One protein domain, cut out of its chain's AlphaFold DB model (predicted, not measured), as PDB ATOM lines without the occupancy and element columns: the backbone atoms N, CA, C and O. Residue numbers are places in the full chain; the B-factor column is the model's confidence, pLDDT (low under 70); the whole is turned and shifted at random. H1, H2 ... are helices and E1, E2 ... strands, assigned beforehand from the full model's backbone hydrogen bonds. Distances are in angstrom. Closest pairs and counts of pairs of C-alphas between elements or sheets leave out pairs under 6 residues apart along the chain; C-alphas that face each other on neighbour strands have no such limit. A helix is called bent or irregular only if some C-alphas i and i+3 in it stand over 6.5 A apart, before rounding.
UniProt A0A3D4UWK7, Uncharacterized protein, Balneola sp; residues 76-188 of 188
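This is residues 76 to 188 of the 188 residues of an uncharacterized protein of Balneola sp (UniProt A0A3D4UWK7). A twisted five-stranded sheet, E1 E2 E3 E5 E4, has H1 packed on one face and the hairpin of E6 and E7 over part of the other, a loose sandwich with the sheets only partly face to face. H2, in the loop between E5 and E6, and H3, which follows E7 directly at the end of the small sheet, have the centres farthest from the mean of the C-alphas, 20.7 A and 20.6 A, while the unnamed residues 87 to 101 form a long loop between E2 and H1. The 113 printed residues include three named helices and seven named strands, ordered E1 E2 H1 E3 E4 E5 H2 E6 E7 H3; the class is mixed, the large sheet is mixed and the small one antiparallel. The whole is compact, with a radius of gyration of the C-alphas of 15.3 A and spans of 46 by 35 by 23 A.

The large sheet runs E1, residues 78 to 80, E2, 83 to 86, E3, 112 to 115, E5, 133 to 139, and E4, 121 to 127; it is twisted, with C-alphas up to 4.2 A off its best plane. E1 and E2 form an antiparallel hairpin, with N 78 and O 85 2.9 A apart. E2 and E3 are parallel, with N 84 and O 112 at 2.9 A. E3 and E5 are parallel, with N 113 and O 135 at 2.8 A. E4 and E5 form an antiparallel hairpin, with N 124 and O 136 at 3.0 A. H1, residues 102 to 109, is on this sheet at a height of 7.9 A, slantwise to the strands at 55 degrees to E4 on the local plane; its C-alpha 102 is 5.4 A from C-alpha 136 of E5, their closest. E2, H1 and E3 make a strand-helix-strand unit, two parallel neighbour strands with a helix between, its crossover right-handed. E6, residues 160 to 168, and E7, 171 to 178, form an antiparallel hairpin, with N 163 and O 175 at 2.9 A. The facing parts of the two sheets are 10.1 A centre to centre, their best planes 19 degrees apart. The closest C-alphas of E5 and E7 are those of Ser 133 and Asp 171, 6.3 A. H2, residues 148 to 154, and H3, 179 to 186, are not on the large sheet and are apart from each other. In H1 and H3 every O i to N i+4 pair is within hydrogen-bond range; in H2 1 of 3 is, beside 2 of 4 O i to N i+3 pairs.

E1 begins at C-alpha 78, (249.121, 320.596, 416.425). E4 is 20.8 A long and E5 19.6 A. E6, 23.5 A, bends by 51 degrees at residue 165; E7 is 22.2 A. H2 is irregular, with C-alphas 149 and 152 9.2 A apart. H3, 10.7 A, ends at C-alpha 186, (270.956, 334.040, 398.434).

The C-alphas of Asn 129 and His 187, the two farthest apart, are 48.0 A from each other. The printed part has no cut, and the link from E2 to H1, 15 residues, is long. Mean pLDDT of the printed part is 93.7; residues 187 to 188 are under 70.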
ATOM      1  N   HIS A  76     253.303 315.978 420.861       97.56
ATOM      2  CA  HIS A  76     252.003 316.621 420.788       97.56
ATOM      3  C   HIS A  76     251.649 316.865 419.316       97.56
ATOM      4  O   HIS A  76     252.520 316.969 418.444       97.56
ATOM      5  N   ILE A  77     250.346 316.872 419.039       98.12
ATOM      6  CA  ILE A  77     249.810 317.083 417.699       98.12
ATOM      7  C   ILE A  77     249.194 318.476 417.667       98.12
ATOM      8  O   ILE A  77     248.261 318.753 418.419       98.12
ATOM      9  N   LEU A  78     249.721 319.322 416.791       98.62
ATOM     10  CA  LEU A  78     249.121 320.596 416.425       98.62
ATOM     11  C   LEU A  78     248.203 320.355 415.225       98.62
ATOM     12  O   LEU A  78     248.643 319.791 414.229       98.62
ATOM     13  N   GLU A  79     246.939 320.753 415.314       98.31
ATOM     14  CA  GLU A  79     246.010 320.703 414.185       98.31
ATOM     15  C   GLU A  79     245.744 322.122 413.687       98.31
ATOM     16  O   GLU A  79     245.303 322.966 414.464       98.31
ATOM     17  N   LEU A  80     246.019 322.371 412.405       98.19
ATOM     18  CA  LEU A  80     245.702 323.623 411.718       98.19
ATOM     19  C   LEU A  80     245.018 323.286 410.397       98.19
ATOM     20  O   LEU A  80     245.543 322.496 409.609       98.19
ATOM     21  N   ASP A  81     243.839 323.862 410.170       96.69
ATOM     22  CA  ASP A  81     243.064 323.723 408.933       96.69
ATOM     23  C   ASP A  81     242.905 322.268 408.446       96.69
ATOM     24  O   ASP A  81     242.947 321.987 407.247       96.69
ATOM     25  N   GLY A  82     242.727 321.316 409.373       97.25
ATOM     26  CA  GLY A  82     242.581 319.887 409.082       97.25
ATOM     27  C   GLY A  82     243.889 319.126 408.811       97.25
ATOM     28  O   GLY A  82     243.850 317.916 408.555       97.25
ATOM     29  N   ILE A  83     245.050 319.783 408.889       98.44
ATOM     30  CA  ILE A  83     246.372 319.148 408.828       98.44
ATOM     31  C   ILE A  83     246.916 318.961 410.240       98.44
ATOM     32  O   ILE A  83     246.913 319.872 411.061       98.44
ATOM     33  N   HIS A  84     247.422 317.762 410.509       98.69
ATOM     34  CA  HIS A  84     248.009 317.400 411.789       98.69
ATOM     35  C   HIS A  84     249.536 317.440 411.688       98.69
ATOM     36  O   HIS A  84     250.140 316.727 410.882       98.69
ATOM     37  N   TYR A  85     250.163 318.234 412.541       98.69
ATOM     38  CA  TYR A  85     251.601 318.440 412.604       98.69
ATOM     39  C   TYR A  85     252.154 317.807 413.877       98.69
ATOM     40  O   TYR A  85     251.646 318.019 414.978       98.69
ATOM     41  N   SER A  86     253.207 317.013 413.730       98.31
ATOM     42  CA  SER A  86     254.026 316.524 414.837       98.31
ATOM     43  C   SER A  86     255.437 316.254 414.315       98.31
ATOM     44  O   SER A  86     255.601 315.978 413.124       98.31
ATOM     45  N   HIS A  87     256.459 316.262 415.178       97.94
ATOM     46  CA  HIS A  87     257.817 315.882 414.759       97.94
ATOM     47  C   HIS A  87     257.834 314.499 414.087       97.94
ATOM     48  O   HIS A  87     258.405 314.308 413.012       97.94
ATOM     49  N   TYR A  88     257.124 313.544 414.692       98.00
ATOM     50  CA  TYR A  88     256.687 312.305 414.059       98.00
ATOM     51  C   TYR A  88     255.440 311.757 414.749       98.00
ATOM     52  O   TYR A  88     255.181 312.020 415.918       98.00
ATOM     53  N   PHE A  89     254.719 310.883 414.049       98.06
ATOM     54  CA  PHE A  89     253.604 310.141 414.630       98.06
ATOM     55  C   PHE A  89     254.051 308.772 415.139       98.06
ATOM     56  O   PHE A  89     254.785 308.047 414.457       98.06
ATOM     57  N   SER A  90     253.587 308.397 416.328       96.56
ATOM     58  CA  SER A  90     253.936 307.142 416.989       96.56
ATOM     59  C   SER A  90     252.741 306.196 417.106       96.56
ATOM     60  O   SER A  90     251.574 306.584 417.039       96.56
ATOM     61  N   ASN A  91     253.036 304.907 417.253       95.06
ATOM     62  CA  ASN A  91     252.029 303.908 417.558       95.06
ATOM     63  C   ASN A  91     251.597 304.037 419.034       95.06
ATOM     64  O   ASN A  91     252.453 303.904 419.912       95.06
ATOM     65  N   PRO A  92     250.292 304.188 419.329       92.88
ATOM     66  CA  PRO A  92     249.813 304.512 420.678       92.88
ATOM     67  C   PRO A  92     250.057 303.408 421.715       92.88
ATOM     68  O   PRO A  92     250.086 303.682 422.908       92.88
ATOM     69  N   PHE A  93     250.256 302.160 421.285       94.62
ATOM     70  CA  PHE A  93     250.464 301.023 422.187       94.62
ATOM     71  C   PHE A  93     251.939 300.688 422.423       94.62
ATOM     72  O   PHE A  93     252.252 299.924 423.328       94.62
ATOM     73  N   SER A  94     252.850 301.214 421.601       94.75
ATOM     74  CA  SER A  94     254.289 300.924 421.716       94.75
ATOM     75  C   SER A  94     255.162 302.163 421.878       94.75
ATOM     76  O   SER A  94     256.353 302.014 422.138       94.75
ATOM     77  N   GLY A  95     254.620 303.363 421.654       92.81
ATOM     78  CA  GLY A  95     255.368 304.622 421.631       92.81
ATOM     79  C   GLY A  95     256.365 304.744 420.471       92.81
ATOM     80  O   GLY A  95     257.009 305.778 420.312       92.81
ATOM     81  N   ARG A  96     256.509 303.710 419.631       94.62
ATOM     82  CA  ARG A  96     257.491 303.695 418.541       94.62
ATOM     83  C   ARG A  96     257.012 304.538 417.355       94.62
ATOM     84  O   ARG A  96     255.830 304.442 417.011       94.62
ATOM     85  N   PRO A  97     257.903 305.288 416.680       95.88
ATOM     86  CA  PRO A  97     257.558 306.014 415.460       95.88
ATOM     87  C   PRO A  97     256.969 305.090 414.388       95.88
ATOM     88  O   PRO A  97     257.415 303.950 414.208       95.88
ATOM     89  N   TYR A  98     255.991 305.577 413.626       96.25
ATOM     90  CA  TYR A  98     255.495 304.843 412.467       96.25
ATOM     91  C   TYR A  98     256.555 304.777 411.357       96.25
ATOM     92  O   TYR A  98     256.885 305.770 410.709       96.25
ATOM     93  N   GLY A  99     257.046 303.567 411.079       94.19
ATOM     94  CA  GLY A  99     257.922 303.290 409.936       94.19
ATOM     95  C   GLY A  99     257.211 303.349 408.573       94.19
ATOM     96  O   GLY A  99     256.028 303.676 408.473       94.19
ATOM     97  N   GLY A 100     257.942 303.018 407.507       93.75
ATOM     98  CA  GLY A 100     257.405 302.910 406.142       93.75
ATOM     99  C   GLY A 100     257.263 304.241 405.393       93.75
ATOM    100  O   GLY A 100     257.829 305.262 405.792       93.75
ATOM    101  N   SER A 101     256.518 304.207 404.286       96.25
ATOM    102  CA  SER A 101     256.268 305.361 403.411       96.25
ATOM    103  C   SER A 101     255.183 306.301 403.952       96.25
ATOM    104  O   SER A 101     254.417 305.916 404.845       96.25
ATOM    105  N   ALA A 102     255.060 307.497 403.367       97.06
ATOM    106  CA  ALA A 102     253.914 308.390 403.571       97.06
ATOM    107  C   ALA A 102     252.563 307.661 403.406       97.06
ATOM    108  O   ALA A 102     251.707 307.772 404.276       97.06
ATOM    109  N   VAL A 103     252.418 306.797 402.389       97.44
ATOM    110  CA  VAL A 103     251.212 305.964 402.172       97.44
ATOM    111  C   VAL A 103     250.900 305.072 403.375       97.44
ATOM    112  O   VAL A 103     249.753 304.937 403.798       97.44
ATOM    113  N   THR A 104     251.929 304.434 403.940       96.75
ATOM    114  CA  THR A 104     251.762 303.529 405.088       96.75
ATOM    115  C   THR A 104     251.317 304.299 406.327       96.75
ATOM    116  O   THR A 104     250.461 303.824 407.072       96.75
ATOM    117  N   LYS A 105     251.895 305.484 406.546       97.25
ATOM    118  CA  LYS A 105     251.536 306.377 407.654       97.25
ATOM    119  C   LYS A 105     250.116 306.905 407.487       97.25
ATOM    120  O   LYS A 105     249.318 306.736 408.401       97.25
ATOM    121  N   LEU A 106     249.769 307.412 406.305       96.81
ATOM    122  CA  LEU A 106     248.435 307.930 405.992       96.81
ATOM    123  C   LEU A 106     247.358 306.867 406.217       96.81
ATOM    124  O   LEU A 106     246.337 307.120 406.850       96.81
ATOM    125  N   ASN A 107     247.642 305.624 405.821       95.88
ATOM    126  CA  ASN A 107     246.748 304.499 406.061       95.88
ATOM    127  C   ASN A 107     246.573 304.114 407.532       95.88
ATOM    128  O   ASN A 107     245.579 303.464 407.847       95.88
ATOM    129  N   LYS A 108     247.504 304.469 408.416       96.06
ATOM    130  CA  LYS A 108     247.386 304.225 409.860       96.06
ATOM    131  C   LYS A 108     246.755 305.405 410.591       96.06
ATOM    132  O   LYS A 108     245.976 305.178 411.505       96.06
ATOM    133  N   LEU A 109     247.095 306.627 410.182       96.50
ATOM    134  CA  LEU A 109     246.646 307.867 410.813       96.50
ATOM    135  C   LEU A 109     245.221 308.241 410.401       96.50
ATOM    136  O   LEU A 109     244.432 308.622 411.254       96.50
ATOM    137  N   LYS A 110     244.866 308.048 409.123       95.25
ATOM    138  CA  LYS A 110     243.535 308.345 408.556       95.25
ATOM    139  C   LYS A 110     243.123 309.826 408.606       95.25
ATOM    140  O   LYS A 110     241.941 310.126 408.475       95.25
ATOM    141  N   PHE A 111     244.088 310.729 408.720       96.75
ATOM    142  CA  PHE A 111     243.926 312.176 408.598       96.75
ATOM    143  C   PHE A 111     245.114 312.769 407.837       96.75
ATOM    144  O   PHE A 111     246.165 312.124 407.745       96.75
ATOM    145  N   SER A 112     244.952 313.979 407.295       98.38
ATOM    146  CA  SER A 112     246.059 314.700 406.668       98.38
ATOM    147  C   SER A 112     247.123 315.052 407.695       98.38
ATOM    148  O   SER A 112     246.799 315.542 408.777       98.38
ATOM    149  N   PHE A 113     248.390 314.815 407.368       98.69
ATOM    150  CA  PHE A 113     249.496 315.067 408.280       98.69
ATOM    151  C   PHE A 113     250.729 315.623 407.575       98.69
ATOM    152  O   PHE A 113     251.001 315.297 406.418       98.69
ATOM    153  N   ALA A 114     251.526 316.369 408.331       98.56
ATOM    154  CA  ALA A 114     252.886 316.739 407.979       98.56
ATOM    155  C   ALA A 114     253.829 316.402 409.144       98.56
ATOM    156  O   ALA A 114     253.519 316.648 410.308       98.56
ATOM    157  N   MET A 115     254.972 315.791 408.838       98.31
ATOM    158  CA  MET A 115     255.992 315.458 409.835       98.31
ATOM    159  C   MET A 115     257.406 315.567 409.274       98.31
ATOM    160  O   MET A 115     257.622 315.431 408.069       98.31
ATOM    161  N   GLY A 116     258.369 315.730 410.178       96.62
ATOM    162  CA  GLY A 116     259.793 315.663 409.885       96.62
ATOM    163  C   GLY A 116     260.370 314.279 410.174       96.62
ATOM    164  O   GLY A 116     259.879 313.261 409.669       96.62
ATOM    165  N   HIS A 117     261.419 314.256 411.006       94.19
ATOM    166  CA  HIS A 117     262.103 313.086 411.584       94.19
ATOM    167  C   HIS A 117     262.814 312.136 410.604       94.19
ATOM    168  O   HIS A 117     263.882 311.609 410.918       94.19
ATOM    169  N   VAL A 118     262.247 311.875 409.425       93.31
ATOM    170  CA  VAL A 118     262.830 310.972 408.431       93.31
ATOM    171  C   VAL A 118     263.532 311.791 407.356       93.31
ATOM    172  O   VAL A 118     262.881 312.562 406.660       93.31
ATOM    173  N   GLN A 119     264.839 311.563 407.188       92.06
ATOM    174  CA  GLN A 119     265.726 312.293 406.270       92.06
ATOM    175  C   GLN A 119     265.435 312.033 404.780       92.06
ATOM    176  O   GLN A 119     266.230 311.391 404.082       92.06
ATOM    177  N   LYS A 120     264.261 312.469 404.317       92.69
ATOM    178  CA  LYS A 120     263.757 312.405 402.940       92.69
ATOM    179  C   LYS A 120     262.548 313.331 402.769       92.69
ATOM    180  O   LYS A 120     261.943 313.754 403.753       92.69
ATOM    181  N   LEU A 121     262.162 313.525 401.511       96.81
ATOM    182  CA  LEU A 121     260.855 314.038 401.118       96.81
ATOM    183  C   LEU A 121     259.981 312.886 400.610       96.81
ATOM    184  O   LEU A 121     260.380 312.157 399.701       96.81
ATOM    185  N   GLU A 122     258.786 312.732 401.169       97.44
ATOM    186  CA  GLU A 122     257.722 311.886 400.632       97.44
ATOM    187  C   GLU A 122     256.381 312.599 400.739       97.44
ATOM    188  O   GLU A 122     256.064 313.199 401.762       97.44
ATOM    189  N   TYR A 123     255.570 312.462 399.698       98.19
ATOM    190  CA  TYR A 123     254.221 312.997 399.655       98.19
ATOM    191  C   TYR A 123     253.279 311.960 399.055       98.19
ATOM    192  O   TYR A 123     253.635 311.270 398.097       98.19
ATOM    193  N   HIS A 124     252.089 311.836 399.629       98.00
ATOM    194  CA  HIS A 124     251.023 310.996 399.100       98.00
ATOM    195  C   HIS A 124     249.670 311.634 399.371       98.00
ATOM    196  O   HIS A 124     249.468 312.176 400.453       98.00
ATOM    197  N   LYS A 125     248.740 311.516 398.426       97.56
ATOM    198  CA  LYS A 125     247.370 312.013 398.551       97.56
ATOM    199  C   LYS A 125     246.397 310.895 398.198       97.56
ATOM    200  O   LYS A 125     246.556 310.248 397.164       97.56
ATOM    201  N   ASP A 126     245.410 310.679 399.057       96.62
ATOM    202  CA  ASP A 126     244.324 309.718 398.866       96.62
ATOM    203  C   ASP A 126     242.973 310.438 398.819       96.62
ATOM    204  O   ASP A 126     242.770 311.479 399.443       96.62
ATOM    205  N   PHE A 127     242.024 309.841 398.099       95.06
ATOM    206  CA  PHE A 127     240.646 310.316 398.009       95.06
ATOM    207  C   PHE A 127     239.730 309.381 398.789       95.06
ATOM    208  O   PHE A 127     239.736 308.164 398.593       95.06
ATOM    209  N   LEU A 128     238.936 309.956 399.683       93.56
ATOM    210  CA  LEU A 128     238.002 309.228 400.524       93.56
ATOM    211  C   LEU A 128     236.644 309.086 399.824       93.56
ATOM    212  O   LEU A 128     236.233 309.903 399.001       93.56
ATOM    213  N   ASN A 129     235.891 308.053 400.199       93.81
ATOM    214  CA  ASN A 129     234.555 307.779 399.657       93.81
ATOM    215  C   ASN A 129     233.473 308.783 400.103       93.81
ATOM    216  O   ASN A 129     232.330 308.682 399.666       93.81
ATOM    217  N   ASN A 130     233.822 309.735 400.968       92.38
ATOM    218  CA  ASN A 130     232.970 310.845 401.392       92.38
ATOM    219  C   ASN A 130     233.248 312.144 400.610       92.38
ATOM    220  O   ASN A 130     232.728 313.192 400.980       92.38
ATOM    221  N   GLY A 131     234.075 312.088 399.560       90.12
ATOM    222  CA  GLY A 131     234.415 313.243 398.728       90.12
ATOM    223  C   GLY A 131     235.516 314.142 399.297       90.12
ATOM    224  O   GLY A 131     235.881 315.109 398.636       90.12
ATOM    225  N   LYS A 132     236.068 313.830 400.478       91.50
ATOM    226  CA  LYS A 132     237.257 314.505 401.018       91.50
ATOM    227  C   LYS A 132     238.540 313.884 400.468       91.50
ATOM    228  O   LYS A 132     238.541 312.741 400.005       91.50
ATOM    229  N   SER A 133     239.647 314.608 400.569       94.25
ATOM    230  CA  SER A 133     240.983 314.053 400.351       94.25
ATOM    231  C   SER A 133     241.793 314.101 401.641       94.25
ATOM    232  O   SER A 133     241.473 314.867 402.547       94.25
ATOM    233  N   ILE A 134     242.792 313.229 401.746       97.44
ATOM    234  CA  ILE A 134     243.782 313.271 402.818       97.44
ATOM    235  C   ILE A 134     245.182 313.205 402.226       97.44
ATOM    236  O   ILE A 134     245.419 312.478 401.259       97.44
ATOM    237  N   SER A 135     246.111 313.922 402.843       98.12
ATOM    238  CA  SER A 135     247.478 314.081 402.362       98.12
ATOM    239  C   SER A 135     248.481 313.747 403.458       98.12
ATOM    240  O   SER A 135     248.349 314.182 404.595       98.12
ATOM    241  N   GLY A 136     249.491 312.950 403.130       98.31
ATOM    242  CA  GLY A 136     250.595 312.627 404.023       98.31
ATOM    243  C   GLY A 136     251.891 313.220 403.502       98.31
ATOM    244  O   GLY A 136     252.368 312.798 402.448       98.31
ATOM    245  N   LEU A 137     252.475 314.145 404.259       98.56
ATOM    246  CA  LEU A 137     253.763 314.764 403.974       98.56
ATOM    247  C   LEU A 137     254.806 314.333 405.008       98.56
ATOM    248  O   LEU A 137     254.615 314.449 406.218       98.56
ATOM    249  N   VAL A 138     255.941 313.852 404.514       98.38
ATOM    250  CA  VAL A 138     257.155 313.635 405.296       98.38
ATOM    251  C   VAL A 138     258.243 314.499 404.682       98.38
ATOM    252  O   VAL A 138     258.635 314.252 403.544       98.38
ATOM    253  N   ASN A 139     258.731 315.488 405.421       97.50
ATOM    254  CA  ASN A 139     259.877 316.300 405.034       97.50
ATOM    255  C   ASN A 139     260.791 316.507 406.246       97.50
ATOM    256  O   ASN A 139     260.577 317.411 407.046       97.50
ATOM    257  N   GLY A 140     261.790 315.637 406.401       94.81
ATOM    258  CA  GLY A 140     262.746 315.730 407.510       94.81
ATOM    259  C   GLY A 140     264.102 316.319 407.136       94.81
ATOM    260  O   GLY A 140     264.939 316.460 408.015       94.81
ATOM    261  N   ALA A 141     264.352 316.627 405.860       93.88
ATOM    262  CA  ALA A 141     265.700 316.916 405.381       93.88
ATOM    263  C   ALA A 141     265.909 318.402 405.061       93.88
ATOM    264  O   ALA A 141     265.712 318.820 403.924       93.88
ATOM    265  N   PHE A 142     266.384 319.180 406.036       93.56
ATOM    266  CA  PHE A 142     266.808 320.573 405.845       93.56
ATOM    267  C   PHE A 142     268.165 320.833 406.513       93.56
ATOM    268  O   PHE A 142     268.247 321.345 407.622       93.56
ATOM    269  N   TYR A 143     269.247 320.400 405.864       90.06
ATOM    270  CA  TYR A 143     270.612 320.557 406.372       90.06
ATOM    271  C   TYR A 143     271.647 320.397 405.248       90.06
ATOM    272  O   TYR A 143     271.427 319.687 404.261       90.06
ATOM    273  N   MET A 144     272.801 321.049 405.405       87.94
ATOM    274  CA  MET A 144     273.863 321.074 404.387       87.94
ATOM    275  C   MET A 144     274.878 319.931 404.521       87.94
ATOM    276  O   MET A 144     275.513 319.563 403.539       87.94
ATOM    277  N   HIS A 145     275.035 319.358 405.715       86.81
ATOM    278  CA  HIS A 145     276.047 318.335 405.992       86.81
ATOM    279  C   HIS A 145     275.592 316.923 405.592       86.81
ATOM    280  O   HIS A 145     274.423 316.690 405.293       86.81
ATOM    281  N   ASP A 146     276.516 315.968 405.586       87.88
ATOM    282  CA  ASP A 146     276.188 314.551 405.450       87.88
ATOM    283  C   ASP A 146     276.024 313.913 406.828       87.88
ATOM    284  O   ASP A 146     276.784 314.178 407.753       87.88
ATOM    285  N   GLU A 147     275.020 313.056 406.953       85.06
ATOM    286  CA  GLU A 147     274.727 312.324 408.175       85.06
ATOM    287  C   GLU A 147     275.572 311.050 408.209       85.06
ATOM    288  O   GLU A 147     275.337 310.110 407.436       85.06
ATOM    289  N   ASP A 148     276.549 310.996 409.115       86.75
ATOM    290  CA  ASP A 148     277.509 309.889 409.210       86.75
ATOM    291  C   ASP A 148     276.816 308.525 409.338       86.75
ATOM    292  O   ASP A 148     277.206 307.540 408.705       86.75
ATOM    293  N   TYR A 149     275.726 308.468 410.110       85.94
ATOM    294  CA  TYR A 149     274.992 307.227 410.364       85.94
ATOM    295  C   TYR A 149     274.324 306.644 409.107       85.94
ATOM    296  O   TYR A 149     273.997 305.454 409.080       85.94
ATOM    297  N   LYS A 150     274.099 307.454 408.063       84.31
ATOM    298  CA  LYS A 150     273.505 307.007 406.793       84.31
ATOM    299  C   LYS A 150     274.522 306.303 405.893       84.31
ATOM    300  O   LYS A 150     274.130 305.623 404.940       84.31
ATOM    301  N   GLY A 151     275.813 306.430 406.204       87.56
ATOM    302  CA  GLY A 151     276.898 305.816 405.453       87.56
ATOM    303  C   GLY A 151     276.999 306.310 403.999       87.56
ATOM    304  O   GLY A 151     276.287 307.222 403.574       87.56
ATOM    305  N   PRO A 152     277.861 305.681 403.182       86.56
ATOM    306  CA  PRO A 152     278.240 306.196 401.861       86.56
ATOM    307  C   PRO A 152     277.122 306.169 400.806       86.56
ATOM    308  O   PRO A 152     277.276 306.757 399.742       86.56
ATOM    309  N   GLN A 153     276.009 305.471 401.059       89.75
ATOM    310  CA  GLN A 153     274.903 305.331 400.100       89.75
ATOM    311  C   GLN A 153     273.661 306.144 400.483       89.75
ATOM    312  O   GLN A 153     272.745 306.269 399.674       89.75
ATOM    313  N   GLY A 154     273.589 306.662 401.713       85.56
ATOM    314  CA  GLY A 154     272.341 307.193 402.263       85.56
ATOM    315  C   GLY A 154     272.206 308.715 402.243       85.56
ATOM    316  O   GLY A 154     271.113 309.206 402.514       85.56
ATOM    317  N   ASN A 155     273.275 309.456 401.945       87.94
ATOM    318  CA  ASN A 155     273.291 310.921 402.044       87.94
ATOM    319  C   ASN A 155     272.839 311.666 400.782       87.94
ATOM    320  O   ASN A 155     272.532 312.858 400.849       87.94
ATOM    321  N   ASN A 156     272.750 310.965 399.648       86.56
ATOM    322  CA  ASN A 156     272.276 311.542 398.394       86.56
ATOM    323  C   ASN A 156     270.743 311.455 398.295       86.56
ATOM    324  O   ASN A 156     270.188 310.588 397.617       86.56
ATOM    325  N   HIS A 157     270.056 312.332 399.022       88.81
ATOM    326  CA  HIS A 157     268.597 312.457 399.051       88.81
ATOM    327  C   HIS A 157     268.180 313.923 398.917       88.81
ATOM    328  O   HIS A 157     268.985 314.829 399.105       88.81
ATOM    329  N   TRP A 158     266.910 314.155 398.581       93.88
ATOM    330  CA  TRP A 158     266.349 315.505 398.484       93.88
ATOM    331  C   TRP A 158     266.415 316.235 399.832       93.88
ATOM    332  O   TRP A 158     266.105 315.626 400.858       93.88
ATOM    333  N   ARG A 159     266.768 317.529 399.811       95.12
ATOM    334  CA  ARG A 159     266.800 318.413 400.984       95.12
ATOM    335  C   ARG A 159     266.160 319.760 400.652       95.12
ATOM    336  O   ARG A 159     266.360 320.284 399.554       95.12
ATOM    337  N   GLY A 160     265.408 320.329 401.583       95.75
ATOM    338  CA  GLY A 160     264.688 321.573 401.361       95.75
ATOM    339  C   GLY A 160     263.457 321.740 402.242       95.75
ATOM    340  O   GLY A 160     263.177 320.939 403.132       95.75
ATOM    341  N   LEU A 161     262.717 322.808 401.976       95.81
ATOM    342  CA  LEU A 161     261.486 323.148 402.679       95.81
ATOM    343  C   LEU A 161     260.271 322.948 401.771       95.81
ATOM    344  O   LEU A 161     260.386 322.824 400.547       95.81
ATOM    345  N   THR A 162     259.099 322.886 402.383       97.56
ATOM    346  CA  THR A 162     257.826 322.664 401.696       97.56
ATOM    347  C   THR A 162     256.847 323.754 402.071       97.56
ATOM    348  O   THR A 162     256.691 324.041 403.255       97.56
ATOM    349  N   LEU A 163     256.171 324.308 401.072       97.56
ATOM    350  CA  LEU A 163     255.098 325.274 401.244       97.56
ATOM    351  C   LEU A 163     253.771 324.603 400.888       97.56
ATOM    352  O   LEU A 163     253.662 323.908 399.875       97.56
ATOM    353  N   LEU A 164     252.781 324.768 401.759       97.88
ATOM    354  CA  LEU A 164     251.442 324.224 401.582       97.88
ATOM    355  C   LEU A 164     250.524 325.388 401.221       97.88
ATOM    356  O   LEU A 164     250.167 326.195 402.074       97.88
ATOM    357  N   ASN A 165     250.187 325.498 399.940       97.94
ATOM    358  CA  ASN A 165     249.390 326.596 399.414       97.94
ATOM    359  C   ASN A 165     247.897 326.258 399.458       97.94
ATOM    360  O   ASN A 165     247.500 325.132 399.154       97.94
ATOM    361  N   GLY A 166     247.069 327.252 399.795       96.50
ATOM    362  CA  GLY A 166     245.609 327.132 399.731       96.50
ATOM    363  C   GLY A 166     245.033 326.064 400.662       96.50
ATOM    364  O   GLY A 166     244.144 325.323 400.247       96.50
ATOM    365  N   VAL A 167     245.552 325.959 401.890       96.75
ATOM    366  CA  VAL A 167     245.118 324.931 402.843       96.75
ATOM    367  C   VAL A 167     243.628 325.081 403.163       96.75
ATOM    368  O   VAL A 167     243.156 326.169 403.488       96.75
ATOM    369  N   THR A 168     242.859 324.000 403.040       95.25
ATOM    370  CA  THR A 168     241.431 323.960 403.390       95.25
ATOM    371  C   THR A 168     241.011 322.536 403.758       95.25
ATOM    372  O   THR A 168     241.057 321.643 402.913       95.25
ATOM    373  N   ASP A 169     240.555 322.323 405.000       94.94
ATOM    374  CA  ASP A 169     240.019 321.036 405.505       94.94
ATOM    375  C   ASP A 169     240.937 319.832 405.200       94.94
ATOM    376  O   ASP A 169     240.503 318.774 404.740       94.94
ATOM    377  N   GLY A 170     242.239 320.015 405.431       94.94
ATOM    378  CA  GLY A 170     243.273 319.004 405.248       94.94
ATOM    379  C   GLY A 170     243.768 318.834 403.811       94.94
ATOM    380  O   GLY A 170     244.643 317.990 403.596       94.94
ATOM    381  N   ASP A 171     243.251 319.599 402.846       96.12
ATOM    382  CA  ASP A 171     243.749 319.630 401.469       96.12
ATOM    383  C   ASP A 171     244.601 320.874 401.180       96.12
ATOM    384  O   ASP A 171     244.401 321.912 401.802       96.12
ATOM    385  N   TYR A 172     245.564 320.758 400.261       97.62
ATOM    386  CA  TYR A 172     246.499 321.815 399.868       97.62
ATOM    387  C   TYR A 172     247.241 321.482 398.563       97.62
ATOM    388  O   TYR A 172     247.367 320.317 398.167       97.62
ATOM    389  N   ASP A 173     247.821 322.513 397.949       97.44
ATOM    390  CA  ASP A 173     248.781 322.394 396.854       97.44
ATOM    391  C   ASP A 173     250.216 322.419 397.400       97.44
ATOM    392  O   ASP A 173     250.654 323.391 398.019       97.44
ATOM    393  N   LEU A 174     250.960 321.329 397.187       98.06
ATOM    394  CA  LEU A 174     252.334 321.199 397.675       98.06
ATOM    395  C   LEU A 174     253.328 321.875 396.728       98.06
ATOM    396  O   LEU A 174     253.484 321.461 395.578       98.06
ATOM    397  N   GLU A 175     254.099 322.813 397.263       97.88
ATOM    398  CA  GLU A 175     255.305 323.340 396.637       97.88
ATOM    399  C   GLU A 175     256.554 322.869 397.394       97.88
ATOM    400  O   GLU A 175     256.596 322.828 398.625       97.88
ATOM    401  N   THR A 176     257.595 322.493 396.648       97.44
ATOM    402  CA  THR A 176     258.866 322.009 397.203       97.44
ATOM    403  C   THR A 176     259.996 322.945 396.802       97.44
ATOM    404  O   THR A 176     260.252 323.124 395.607       97.44
ATOM    405  N   ILE A 177     260.724 323.477 397.779       96.12
ATOM    406  CA  ILE A 177     261.832 324.404 397.558       96.12
ATOM    407  C   ILE A 177     263.121 323.723 398.012       96.12
ATOM    408  O   ILE A 177     263.318 323.442 399.191       96.12
ATOM    409  N   ARG A 178     263.995 323.424 397.048       94.50
ATOM    410  CA  ARG A 178     265.277 322.755 397.295       94.50
ATOM    411  C   ARG A 178     266.253 323.668 398.023       94.50
ATOM    412  O   ARG A 178     266.388 324.835 397.657       94.50
ATOM    413  N   LEU A 179     267.001 323.103 398.965       93.06
ATOM    414  CA  LEU A 179     268.044 323.832 399.683       93.06
ATOM    415  C   LEU A 179     269.125 324.353 398.726       93.06
ATOM    416  O   LEU A 179     269.545 325.498 398.851       93.06
ATOM    417  N   GLU A 180     269.511 323.575 397.711       90.75
ATOM    418  CA  GLU A 180     270.514 324.014 396.732       90.75
ATOM    419  C   GLU A 180     270.051 325.240 395.933       90.75
ATOM    420  O   GLU A 180     270.866 326.079 395.555       90.75
ATOM    421  N   ARG A 181     268.739 325.362 395.693       91.88
ATOM    422  CA  ARG A 181     268.163 326.529 395.021       91.88
ATOM    423  C   ARG A 181     268.241 327.766 395.915       91.88
ATOM    424  O   ARG A 181     268.645 328.815 395.432       91.88
ATOM    425  N   LEU A 182     267.900 327.627 397.197       88.81
ATOM    426  CA  LEU A 182     267.995 328.722 398.166       88.81
ATOM    427  C   LEU A 182     269.438 329.228 398.282       88.81
ATOM    428  O   LEU A 182     269.686 330.421 398.151       88.81
ATOM    429  N   LEU A 183     270.406 328.324 398.431       89.31
ATOM    430  CA  LEU A 183     271.819 328.702 398.538       89.31
ATOM    431  C   LEU A 183     272.329 329.430 397.284       89.31
ATOM    432  O   LEU A 183     273.093 330.387 397.390       89.31
ATOM    433  N   ALA A 184     271.874 329.019 396.097       88.94
ATOM    434  CA  ALA A 184     272.244 329.675 394.845       88.94
ATOM    435  C   ALA A 184     271.643 331.085 394.697       88.94
ATOM    436  O   ALA A 184     272.298 331.963 394.139       88.94
ATOM    437  N   GLU A 185     270.412 331.299 395.168       85.88
ATOM    438  CA  GLU A 185     269.712 332.588 395.075       85.88
ATOM    439  C   GLU A 185     270.216 333.608 396.113       85.88
ATOM    440  O   GLU A 185     270.284 334.797 395.805       85.88
ATOM    441  N   TYR A 186     270.610 333.159 397.310       75.88
ATOM    442  CA  TYR A 186     270.956 334.040 398.434       75.88
ATOM    443  C   TYR A 186     272.464 334.200 398.702       75.88
ATOM    444  O   TYR A 186     272.831 334.862 399.666       75.88
ATOM    445  N   HIS A 187     273.336 333.673 397.829       55.59
ATOM    446  CA  HIS A 187     274.803 333.831 397.896       55.59
ATOM    447  C   HIS A 187     275.404 333.599 399.298       55.59
ATOM    448  O   HIS A 187     276.196 334.415 399.774       55.59
ATOM    449  N   VAL A 188     275.024 332.496 399.944       54.81
ATOM    450  CA  VAL A 188     275.639 332.048 401.207       54.81
ATOM    451  C   VAL A 188     276.931 331.287 400.925       54.81
ATOM    452  O   VAL A 188     276.919 330.437 400.004       54.81
TER     453      VAL A 188